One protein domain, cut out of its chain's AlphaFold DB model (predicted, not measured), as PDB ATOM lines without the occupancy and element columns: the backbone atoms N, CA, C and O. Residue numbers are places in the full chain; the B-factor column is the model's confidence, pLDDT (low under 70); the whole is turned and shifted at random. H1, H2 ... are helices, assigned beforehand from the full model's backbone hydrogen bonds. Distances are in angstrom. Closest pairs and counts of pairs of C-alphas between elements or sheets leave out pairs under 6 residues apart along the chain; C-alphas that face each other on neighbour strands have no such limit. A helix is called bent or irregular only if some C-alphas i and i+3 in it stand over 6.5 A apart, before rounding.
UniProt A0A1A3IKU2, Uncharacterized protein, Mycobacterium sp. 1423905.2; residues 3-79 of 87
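What this domain is: This is residues 3 to 79 of the 87 residues of an uncharacterized protein of Mycobacterium sp. 1423905.2 (UniProt A0A1A3IKU2). A long helix, H2, runs from a free arm into a small head, where H3 turns off from its last residues and H4 crosses it. Residues 3 to 27, which hold H1 and residues 17 to 27 of H2, stick out from the head as the arm. The printed part has 77 residues with four named helices, H1, H2, H3 and H4 in chain order, and no named strand: the class is all helix. The whole is extended, with a radius of gyration of the C-alphas of 18.1 A, a rod spanning 52 by 25 by 20 A.

Where its parts are: H1 is residues 3 to 11, beginning at C-alpha 3 at (181.237, 160.378, 123.569). H2, the longest helix, is residues 17 to 41, 35.7 A from first to last C-alpha. H3 is residues 43 to 53, 14.9 A long. H4 is residues 61 to 78, 23.8 A, ending at C-alpha 78 at (172.550, 175.109, 97.798). H4 is irregular, with C-alphas 71 and 74 8.2 A apart, and has a kink of 67 degrees near residue 72.

How they stand to each other: H1 touches no helix and is apart from H2, H3 and H4. H2, with residues 32 to 39 alone, touches residues 66 to 73 of H4, about perpendicular at 81 degrees; the closest C-alphas, of Gly 35 and Thr 70, are 4.1 A apart. H2 and H3 are close but not clearly touching, about perpendicular at 74 degrees; their closest C-alphas, of Ala 39 and Leu 46, are 6.8 A apart. H3 touches H4, which meets it with residues 61 to 69 alone, at a steep tilt of 58 degrees, opposite ways; the closest C-alphas, of Trp 53 and Ala 61, are 4.8 A apart. Every O i to N i+4 pair is within hydrogen-bond range in H1 and H3, against 20 of 21 in H2 and 12 of 14 in H4.

The domain as a whole: The C-alphas farthest apart, of Gln 5 and Pro 58, are 54.8 A apart. The printed part has no cut, and no link is long. Mean pLDDT of the printed part is 80.6; residue 6, residues 8 to 15 and residues 44 to 46 are under 70.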
ATOM      1  N   GLY A   3     181.989 159.346 124.298       71.38
ATOM      2  CA  GLY A   3     181.237 160.378 123.569       71.38
ATOM      3  C   GLY A   3     179.731 160.116 123.523       71.38
ATOM      4  O   GLY A   3     178.946 161.017 123.799       71.38
ATOM      5  N   LEU A   4     179.328 158.863 123.282       75.44
ATOM      6  CA  LEU A   4     177.916 158.466 123.212       75.44
ATOM      7  C   LEU A   4     177.185 158.656 124.549       75.44
ATOM      8  O   LEU A   4     176.026 159.057 124.566       75.44
ATOM      9  N   GLN A   5     177.877 158.448 125.673       72.44
ATOM     10  CA  GLN A   5     177.299 158.645 127.005       72.44
ATOM     11  C   GLN A   5     177.098 160.130 127.341       72.44
ATOM     12  O   GLN A   5     176.091 160.477 127.952       72.44
ATOM     13  N   ARG A   6     178.002 161.015 126.886       68.44
ATOM     14  CA  ARG A   6     177.814 162.473 126.990       68.44
ATOM     15  C   ARG A   6     176.691 162.967 126.087       68.44
ATOM     16  O   ARG A   6     175.871 163.759 126.533       68.44
ATOM     17  N   LEU A   7     176.619 162.492 124.843       71.25
ATOM     18  CA  LEU A   7     175.509 162.810 123.937       71.25
ATOM     19  C   LEU A   7     174.178 162.420 124.582       71.25
ATOM     20  O   LEU A   7     173.299 163.264 124.732       71.25
ATOM     21  N   ARG A   8     174.082 161.187 125.087       69.75
ATOM     22  CA  ARG A   8     172.894 160.688 125.783       69.75
ATOM     23  C   ARG A   8     172.537 161.520 127.017       69.75
ATOM     24  O   ARG A   8     171.376 161.873 127.167       69.75
ATOM     25  N   SER A   9     173.504 161.898 127.860       64.44
ATOM     26  CA  SER A   9     173.224 162.722 129.047       64.44
ATOM     27  C   SER A   9     172.792 164.148 128.705       64.44
ATOM     28  O   SER A   9     172.067 164.769 129.472       64.44
ATOM     29  N   THR A  10     173.253 164.679 127.572       64.88
ATOM     30  CA  THR A  10     172.890 166.027 127.111       64.88
ATOM     31  C   THR A  10     171.490 166.025 126.496       64.88
ATOM     32  O   THR A  10     170.704 166.919 126.780       64.88
ATOM     33  N   LEU A  11     171.148 164.969 125.749       63.84
ATOM     34  CA  LEU A  11     169.810 164.718 125.196       63.84
ATOM     35  C   LEU A  11     168.764 164.355 126.265       63.84
ATOM     36  O   LEU A  11     167.583 164.601 126.065       63.84
ATOM     37  N   GLN A  12     169.182 163.779 127.398       64.69
ATOM     38  CA  GLN A  12     168.305 163.470 128.535       64.69
ATOM     39  C   GLN A  12     168.084 164.652 129.490       64.69
ATOM     40  O   GLN A  12     167.341 164.504 130.462       64.69
ATOM     41  N   ARG A  13     168.713 165.815 129.265       65.38
ATOM     42  CA  ARG A  13     168.398 167.000 130.070       65.38
ATOM     43  C   ARG A  13     166.985 167.472 129.721       65.38
ATOM     44  O   ARG A  13     166.695 167.621 128.536       65.38
ATOM     45  N   PRO A  14     166.121 167.741 130.717       62.44
ATOM     46  CA  PRO A  14     164.839 168.380 130.470       62.44
ATOM     47  C   PRO A  14     165.124 169.788 129.949       62.44
ATOM     48  O   PRO A  14     165.450 170.698 130.712       62.44
ATOM     49  N   VAL A  15     165.093 169.954 128.631       69.56
ATOM     50  CA  VAL A  15     165.212 171.275 128.026       69.56
ATOM     51  C   VAL A  15     163.869 171.952 128.239       69.56
ATOM     52  O   VAL A  15     162.839 171.452 127.788       69.56
ATOM     53  N   SER A  16     163.868 173.056 128.985       80.31
ATOM     54  CA  SER A  16     162.662 173.865 129.135       80.31
ATOM     55  C   SER A  16     162.189 174.290 127.747       80.31
ATOM     56  O   SER A  16     162.987 174.792 126.953       80.31
ATOM     57  N   VAL A  17     160.897 174.117 127.463       83.69
ATOM     58  CA  VAL A  17     160.277 174.615 126.224       83.69
ATOM     59  C   VAL A  17     160.569 176.110 126.057       83.69
ATOM     60  O   VAL A  17     160.869 176.557 124.954       83.69
ATOM     61  N   GLY A  18     160.591 176.856 127.169       85.12
ATOM     62  CA  GLY A  18     160.990 178.263 127.189       85.12
ATOM     63  C   GLY A  18     162.424 178.482 126.705       85.12
ATOM     64  O   GLY A  18     162.642 179.313 125.836       85.12
ATOM     65  N   ALA A  19     163.383 177.671 127.161       87.62
ATOM     66  CA  ALA A  19     164.782 177.799 126.747       87.62
ATOM     67  C   ALA A  19     164.990 177.485 125.254       87.62
ATOM     68  O   ALA A  19     165.808 178.124 124.593       87.62
ATOM     69  N   VAL A  20     164.241 176.521 124.702       88.19
ATOM     70  CA  VAL A  20     164.262 176.238 123.256       88.19
ATOM     71  C   VAL A  20     163.669 177.404 122.469       88.19
ATOM     72  O   VAL A  20     164.248 177.804 121.463       88.19
ATOM     73  N   LEU A  21     162.545 177.968 122.921       90.94
ATOM     74  CA  LEU A  21     161.891 179.101 122.261       90.94
ATOM     75  C   LEU A  21     162.709 180.391 122.349       90.94
ATOM     76  O   LEU A  21     162.766 181.132 121.369       90.94
ATOM     77  N   GLU A  22     163.367 180.647 123.478       92.62
ATOM     78  CA  GLU A  22     164.311 181.754 123.621       92.62
ATOM     79  C   GLU A  22     165.462 181.594 122.637       92.62
ATOM     80  O   GLU A  22     165.731 182.507 121.862       92.62
ATOM     81  N   LEU A  23     166.102 180.422 122.599       91.81
ATOM     82  CA  LEU A  23     167.201 180.170 121.671       91.81
ATOM     83  C   LEU A  23     166.743 180.288 120.209       91.81
ATOM     84  O   LEU A  23     167.433 180.903 119.399       91.81
ATOM     85  N   ALA A  24     165.577 179.734 119.874       90.81
ATOM     86  CA  ALA A  24     164.998 179.825 118.540       90.81
ATOM     87  C   ALA A  24     164.698 181.278 118.153       90.81
ATOM     88  O   ALA A  24     165.029 181.686 117.047       90.81
ATOM     89  N   THR A  25     164.148 182.075 119.069       93.50
ATOM     90  CA  THR A  25     163.913 183.515 118.877       93.50
ATOM     91  C   THR A  25     165.222 184.259 118.642       93.50
ATOM     92  O   THR A  25     165.340 185.030 117.689       93.50
ATOM     93  N   TRP A  26     166.234 183.987 119.465       96.44
ATOM     94  CA  TRP A  26     167.552 184.600 119.333       96.44
ATOM     95  C   TRP A  26     168.258 184.225 118.034       96.44
ATOM     96  O   TRP A  26     168.996 185.049 117.510       96.44
ATOM     97  N   LEU A  27     168.036 183.021 117.504       93.06
ATOM     98  CA  LEU A  27     168.573 182.583 116.213       93.06
ATOM     99  C   LEU A  27     167.739 183.065 115.024       93.06
ATOM    100  O   LEU A  27     168.291 183.298 113.949       93.06
ATOM    101  N   ALA A  28     166.434 183.256 115.206       90.69
ATOM    102  CA  ALA A  28     165.549 183.757 114.167       90.69
ATOM    103  C   ALA A  28     165.964 185.165 113.727       90.69
ATOM    104  O   ALA A  28     166.070 185.421 112.532       90.69
ATOM    105  N   VAL A  29     166.278 186.056 114.672       92.25
ATOM    106  CA  VAL A  29     166.699 187.436 114.369       92.25
ATOM    107  C   VAL A  29     167.898 187.500 113.403       92.25
ATOM    108  O   VAL A  29     167.742 188.073 112.323       92.25
ATOM    109  N   PRO A  30     169.077 186.917 113.705       94.19
ATOM    110  CA  PRO A  30     170.210 186.946 112.788       94.19
ATOM    111  C   PRO A  30     169.918 186.190 111.488       94.19
ATOM    112  O   PRO A  30     170.369 186.626 110.433       94.19
ATOM    113  N   TYR A  31     169.130 185.110 111.528       89.75
ATOM    114  CA  TYR A  31     168.732 184.385 110.320       89.75
ATOM    115  C   TYR A  31     167.944 185.271 109.349       89.75
ATOM    116  O   TYR A  31     168.281 185.331 108.166       89.75
ATOM    117  N   PHE A  32     166.944 186.004 109.849       90.12
ATOM    118  CA  PHE A  32     166.155 186.934 109.045       90.12
ATOM    119  C   PHE A  32     167.007 188.091 108.517       90.12
ATOM    120  O   PHE A  32     166.888 188.436 107.347       90.12
ATOM    121  N   ILE A  33     167.911 188.653 109.329       93.38
ATOM    122  CA  ILE A  33     168.816 189.726 108.880       93.38
ATOM    123  C   ILE A  33     169.686 189.255 107.707       93.38
ATOM    124  O   ILE A  33     169.823 189.972 106.714       93.38
ATOM    125  N   ILE A  34     170.252 188.049 107.795       91.81
ATOM    126  CA  ILE A  34     171.086 187.497 106.722       91.81
ATOM    127  C   ILE A  34     170.241 187.203 105.481       91.81
ATOM    128  O   ILE A  34     170.647 187.580 104.386       91.81
ATOM    129  N   GLY A  35     169.063 186.596 105.643       86.38
ATOM    130  CA  GLY A  35     168.158 186.305 104.530       86.38
ATOM    131  C   GLY A  35     167.721 187.565 103.780       86.38
ATOM    132  O   GLY A  35     167.787 187.600 102.553       86.38
ATOM    133  N   VAL A  36     167.376 188.632 104.507       87.31
ATOM    134  CA  VAL A  36     167.032 189.934 103.918       87.31
ATOM    135  C   VAL A  36     168.243 190.537 103.203       87.31
ATOM    136  O   VAL A  36     168.131 190.967 102.059       87.31
ATOM    137  N   THR A  37     169.421 190.520 103.836       88.81
ATOM    138  CA  THR A  37     170.665 191.012 103.215       88.81
ATOM    139  C   THR A  37     170.974 190.253 101.924       88.81
ATOM    140  O   THR A  37     171.319 190.857 100.913       88.81
ATOM    141  N   TRP A  38     170.807 188.931 101.927       86.06
ATOM    142  CA  TRP A  38     171.005 188.090 100.753       86.06
ATOM    143  C   TRP A  38     170.006 188.412  99.636       86.06
ATOM    144  O   TRP A  38     170.428 188.533  98.486       86.06
ATOM    145  N   ALA A  39     168.727 188.616  99.970       84.44
ATOM    146  CA  ALA A  39     167.686 189.002  99.016       84.44
ATOM    147  C   ALA A  39     168.004 190.344  98.334       84.44
ATOM    148  O   ALA A  39     167.864 190.457  97.118       84.44
ATOM    149  N   PHE A  40     168.525 191.325  99.080       83.75
ATOM    150  CA  PHE A  40     168.996 192.589  98.504       83.75
ATOM    151  C   PHE A  40     170.202 192.412  97.570       83.75
ATOM    152  O   PHE A  40     170.273 193.069  96.534       83.75
ATOM    153  N   LEU A  41     171.140 191.517  97.901       85.12
ATOM    154  CA  LEU A  41     172.291 191.211  97.039       85.12
ATOM    155  C   LEU A  41     171.901 190.422  95.774       85.12
ATOM    156  O   LEU A  41     172.601 190.507  94.770       85.12
ATOM    157  N   HIS A  42     170.786 189.683  95.810       79.25
ATOM    158  CA  HIS A  42     170.287 188.830  94.721       79.25
ATOM    159  C   HIS A  42     168.924 189.309  94.201       79.25
ATOM    160  O   HIS A  42     168.026 188.511  93.931       79.25
ATOM    161  N   ALA A  43     168.774 190.626  94.029       71.69
ATOM    162  CA  ALA A  43     167.518 191.245  93.601       71.69
ATOM    163  C   ALA A  43     166.985 190.705  92.256       71.69
ATOM    164  O   ALA A  43     165.776 190.631  92.063       71.69
ATOM    165  N   GLY A  44     167.868 190.259  91.351       69.31
ATOM    166  CA  GLY A  44     167.460 189.620  90.090       69.31
ATOM    167  C   GLY A  44     166.637 188.344  90.308       69.31
ATOM    168  O   GLY A  44     165.586 188.173  89.697       69.31
ATOM    169  N   THR A  45     167.047 187.498  91.256       67.38
ATOM    170  CA  THR A  45     166.310 186.285  91.644       67.38
ATOM    171  C   THR A  45     164.980 186.622  92.326       67.38
ATOM    172  O   THR A  45     164.029 185.847  92.251       67.38
ATOM    173  N   LEU A  46     164.895 187.780  92.989       69.75
ATOM    174  CA  LEU A  46     163.671 188.258  93.633       69.75
ATOM    175  C   LEU A  46     162.614 188.672  92.603       69.75
ATOM    176  O   LEU A  46     161.451 188.306  92.730       69.75
ATOM    177  N   GLN A  47     163.034 189.342  91.533       71.31
ATOM    178  CA  GLN A  47     162.144 189.863  90.495       71.31
ATOM    179  C   GLN A  47     161.519 188.747  89.630       71.31
ATOM    180  O   GLN A  47     160.350 188.813  89.231       71.31
ATOM    181  N   GLU A  48     162.260 187.658  89.403       74.75
ATOM    182  CA  GLU A  48     161.718 186.431  88.801       74.75
ATOM    183  C   GLU A  48     160.629 185.802  89.690       74.75
ATOM    184  O   GLU A  48     159.567 185.396  89.205       74.75
ATOM    185  N   ARG A  49     160.850 185.780  91.012       72.38
ATOM    186  CA  ARG A  49     159.899 185.250  92.006       72.38
ATOM    187  C   ARG A  49     158.661 186.128  92.134       72.38
ATOM    188  O   ARG A  49     157.554 185.600  92.202       72.38
ATOM    189  N   GLU A  50     158.819 187.447  92.108       74.25
ATOM    190  CA  GLU A  50     157.710 188.404  92.066       74.25
ATOM    191  C   GLU A  50     156.810 188.139  90.864       74.25
ATOM    192  O   GLU A  50     155.595 188.086  91.010       74.25
ATOM    193  N   THR A  51     157.387 187.881  89.688       76.38
ATOM    194  CA  THR A  51     156.620 187.575  88.471       76.38
ATOM    195  C   THR A  51     155.782 186.299  88.623       76.38
ATOM    196  O   THR A  51     154.670 186.212  88.090       76.38
ATOM    197  N   TYR A  52     156.279 185.314  89.377       76.69
ATOM    198  CA  TYR A  52     155.518 184.118  89.736       76.69
ATOM    199  C   TYR A  52     154.399 184.438  90.736       76.69
ATOM    200  O   TYR A  52     153.234 184.117  90.486       76.69
ATOM    201  N   TRP A  53     154.725 185.122  91.836       78.75
ATOM    202  CA  TRP A  53     153.760 185.478  92.874       78.75
ATOM    203  C   TRP A  53     152.683 186.446  92.389       78.75
ATOM    204  O   TRP A  53     151.551 186.345  92.842       78.75
ATOM    205  N   ASN A  54     152.968 187.299  91.406       81.12
ATOM    206  CA  ASN A  54     152.000 188.228  90.820       81.12
ATOM    207  C   ASN A  54     150.822 187.498  90.144       81.12
ATOM    208  O   ASN A  54     149.709 188.014  90.084       81.12
ATOM    209  N   LYS A  55     151.023 186.248  89.701       82.25
ATOM    210  CA  LYS A  55     149.946 185.408  89.146       82.25
ATOM    211  C   LYS A  55     149.006 184.845  90.216       82.25
ATOM    212  O   LYS A  55     147.875 184.497  89.894       82.25
ATOM    213  N   VAL A  56     149.473 184.727  91.460       83.00
ATOM    214  CA  VAL A  56     148.733 184.110  92.577       83.00
ATOM    215  C   VAL A  56     148.180 185.175  93.527       83.00
ATOM    216  O   VAL A  56     147.019 185.122  93.921       83.00
ATOM    217  N   LEU A  57     149.009 186.156  93.876       81.31
ATOM    218  CA  LEU A  57     148.760 187.243  94.819       81.31
ATOM    219  C   LEU A  57     149.233 188.571  94.197       81.31
ATOM    220  O   LEU A  57     150.313 189.063  94.527       81.31
ATOM    221  N   PRO A  58     148.431 189.176  93.303       73.38
ATOM    222  CA  PRO A  58     148.802 190.427  92.638       73.38
ATOM    223  C   PRO A  58     148.964 191.595  93.624       73.38
ATOM    224  O   PRO A  58     149.823 192.454  93.447       73.38
ATOM    225  N   ALA A  59     148.191 191.603  94.715       77.44
ATOM    226  CA  ALA A  59     148.368 192.531  95.829       77.44
ATOM    227  C   ALA A  59     149.231 191.869  96.917       77.44
ATOM    228  O   ALA A  59     148.707 191.269  97.852       77.44
ATOM    229  N   GLY A  60     150.556 191.941  96.770       77.88
ATOM    230  CA  GLY A  60     151.505 191.419  97.765       77.88
ATOM    231  C   GLY A  60     152.608 190.515  97.222       77.88
ATOM    232  O   GLY A  60     153.342 189.940  98.023       77.88
ATOM    233  N   ALA A  61     152.745 190.402  95.898       79.31
ATOM    234  CA  ALA A  61     153.795 189.609  95.262       79.31
ATOM    235  C   ALA A  61     155.206 189.953  95.770       79.31
ATOM    236  O   ALA A  61     155.975 189.043  96.055       79.31
ATOM    237  N   ASP A  62     155.493 191.241  95.976       79.06
ATOM    238  CA  ASP A  62     156.741 191.753  96.564       79.06
ATOM    239  C   ASP A  62     157.029 191.151  97.949       79.06
ATOM    240  O   ASP A  62     158.093 190.592  98.207       79.06
ATOM    241  N   ILE A  63     156.044 191.206  98.854       83.31
ATOM    242  CA  ILE A  63     156.200 190.719 100.232       83.31
ATOM    243  C   ILE A  63     156.294 189.191 100.252       83.31
ATOM    244  O   ILE A  63     157.064 188.633 101.034       83.31
ATOM    245  N   ALA A  64     155.537 188.510  99.391       83.06
ATOM    246  CA  ALA A  64     155.593 187.058  99.264       83.06
ATOM    247  C   ALA A  64     156.954 186.590  98.725       83.06
ATOM    248  O   ALA A  64     157.551 185.682  99.300       83.06
ATOM    249  N   ALA A  65     157.482 187.250  97.691       82.69
ATOM    250  CA  ALA A  65     158.792 186.955  97.122       82.69
ATOM    251  C   ALA A  65     159.927 187.256  98.112       82.69
ATOM    252  O   ALA A  65     160.816 186.423  98.303       82.69
ATOM    253  N   LEU A  66     159.866 188.396  98.809       83.44
ATOM    254  CA  LEU A  66     160.821 188.746  99.859       83.44
ATOM    255  C   LEU A  66     160.773 187.752 101.020       83.44
ATOM    256  O   LEU A  66     161.821 187.325 101.507       83.44
ATOM    257  N   GLY A  67     159.575 187.364 101.455       84.44
ATOM    258  CA  GLY A  67     159.379 186.366 102.501       84.44
ATOM    259  C   GLY A  67     159.937 185.003 102.100       84.44
ATOM    260  O   GLY A  67     160.681 184.400 102.870       84.44
ATOM    261  N   GLU A  68     159.652 184.548 100.879       83.94
ATOM    262  CA  GLU A  68     160.190 183.300 100.335       83.94
ATOM    263  C   GLU A  68     161.720 183.328 100.300       83.94
ATOM    264  O   GLU A  68     162.362 182.437 100.858       83.94
ATOM    265  N   ALA A  69     162.311 184.371  99.713       84.88
ATOM    266  CA  ALA A  69     163.758 184.511  99.615       84.88
ATOM    267  C   ALA A  69     164.416 184.590 100.996       84.88
ATOM    268  O   ALA A  69     165.404 183.911 101.242       84.88
ATOM    269  N   THR A  70     163.837 185.349 101.926       85.31
ATOM    270  CA  THR A  70     164.375 185.513 103.282       85.31
ATOM    271  C   THR A  70     164.281 184.228 104.102       85.31
ATOM    272  O   THR A  70     165.163 183.949 104.907       85.31
ATOM    273  N   VAL A  71     163.225 183.433 103.935       87.62
ATOM    274  CA  VAL A  71     163.049 182.183 104.687       87.62
ATOM    275  C   VAL A  71     163.869 181.051 104.075       87.62
ATOM    276  O   VAL A  71     164.422 180.242 104.817       87.62
ATOM    277  N   LEU A  72     163.979 180.991 102.748       86.19
ATOM    278  CA  LEU A  72     164.601 179.879 102.020       86.19
ATOM    279  C   LEU A  72     166.004 180.187 101.483       86.19
ATOM    280  O   LEU A  72     166.576 179.341 100.794       86.19
ATOM    281  N   TRP A  73     166.603 181.331 101.827       84.69
ATOM    282  CA  TRP A  73     167.931 181.735 101.345       84.69
ATOM    283  C   TRP A  73     169.023 180.649 101.424       84.69
ATOM    284  O   TRP A  73     169.767 180.517 100.450       84.69
ATOM    285  N   PRO A  74     169.142 179.802 102.476       83.38
ATOM    286  CA  PRO A  74     170.212 178.810 102.520       83.38
ATOM    287  C   PRO A  74     169.960 177.694 101.510       83.38
ATOM    288  O   PRO A  74     170.898 177.167 100.923       83.38
ATOM    289  N   ALA A  75     168.693 177.340 101.280       84.38
ATOM    290  CA  ALA A  75     168.330 176.373 100.257       84.38
ATOM    291  C   ALA A  75     168.610 176.943  98.862       84.38
ATOM    292  O   ALA A  75     169.179 176.241  98.035       84.38
ATOM    293  N   LEU A  76     168.290 178.221  98.624       77.50
ATOM    294  CA  LEU A  76     168.573 178.913  97.360       77.50
ATOM    295  C   LEU A  76     170.074 178.977  97.042       77.50
ATOM    296  O   LEU A  76     170.441 178.876  95.879       77.50
ATOM    297  N   LEU A  77     170.938 179.062  98.060       78.94
ATOM    298  CA  LEU A  77     172.395 178.962  97.900       78.94
ATOM    299  C   LEU A  77     172.881 177.550  97.537       78.94
ATOM    300  O   LEU A  77     173.905 177.402  96.875       78.94
ATOM    301  N   LEU A  78     172.187 176.514  98.015       81.06
ATOM    302  CA  LEU A  78     172.550 175.109  97.798       81.06
ATOM    303  C   LEU A  78     171.954 174.537  96.506       81.06
ATOM    304  O   LEU A  78     172.426 173.513  96.007       81.06
ATOM    305  N   LEU A  79     170.907 175.170  95.981       74.50
ATOM    306  CA  LEU A  79     170.261 174.781  94.741       74.50
ATOM    307  C   LEU A  79     171.152 175.177  93.551       74.50
ATOM    308  O   LEU A  79     171.581 176.327  93.454       74.50
TER     309      LEU A  79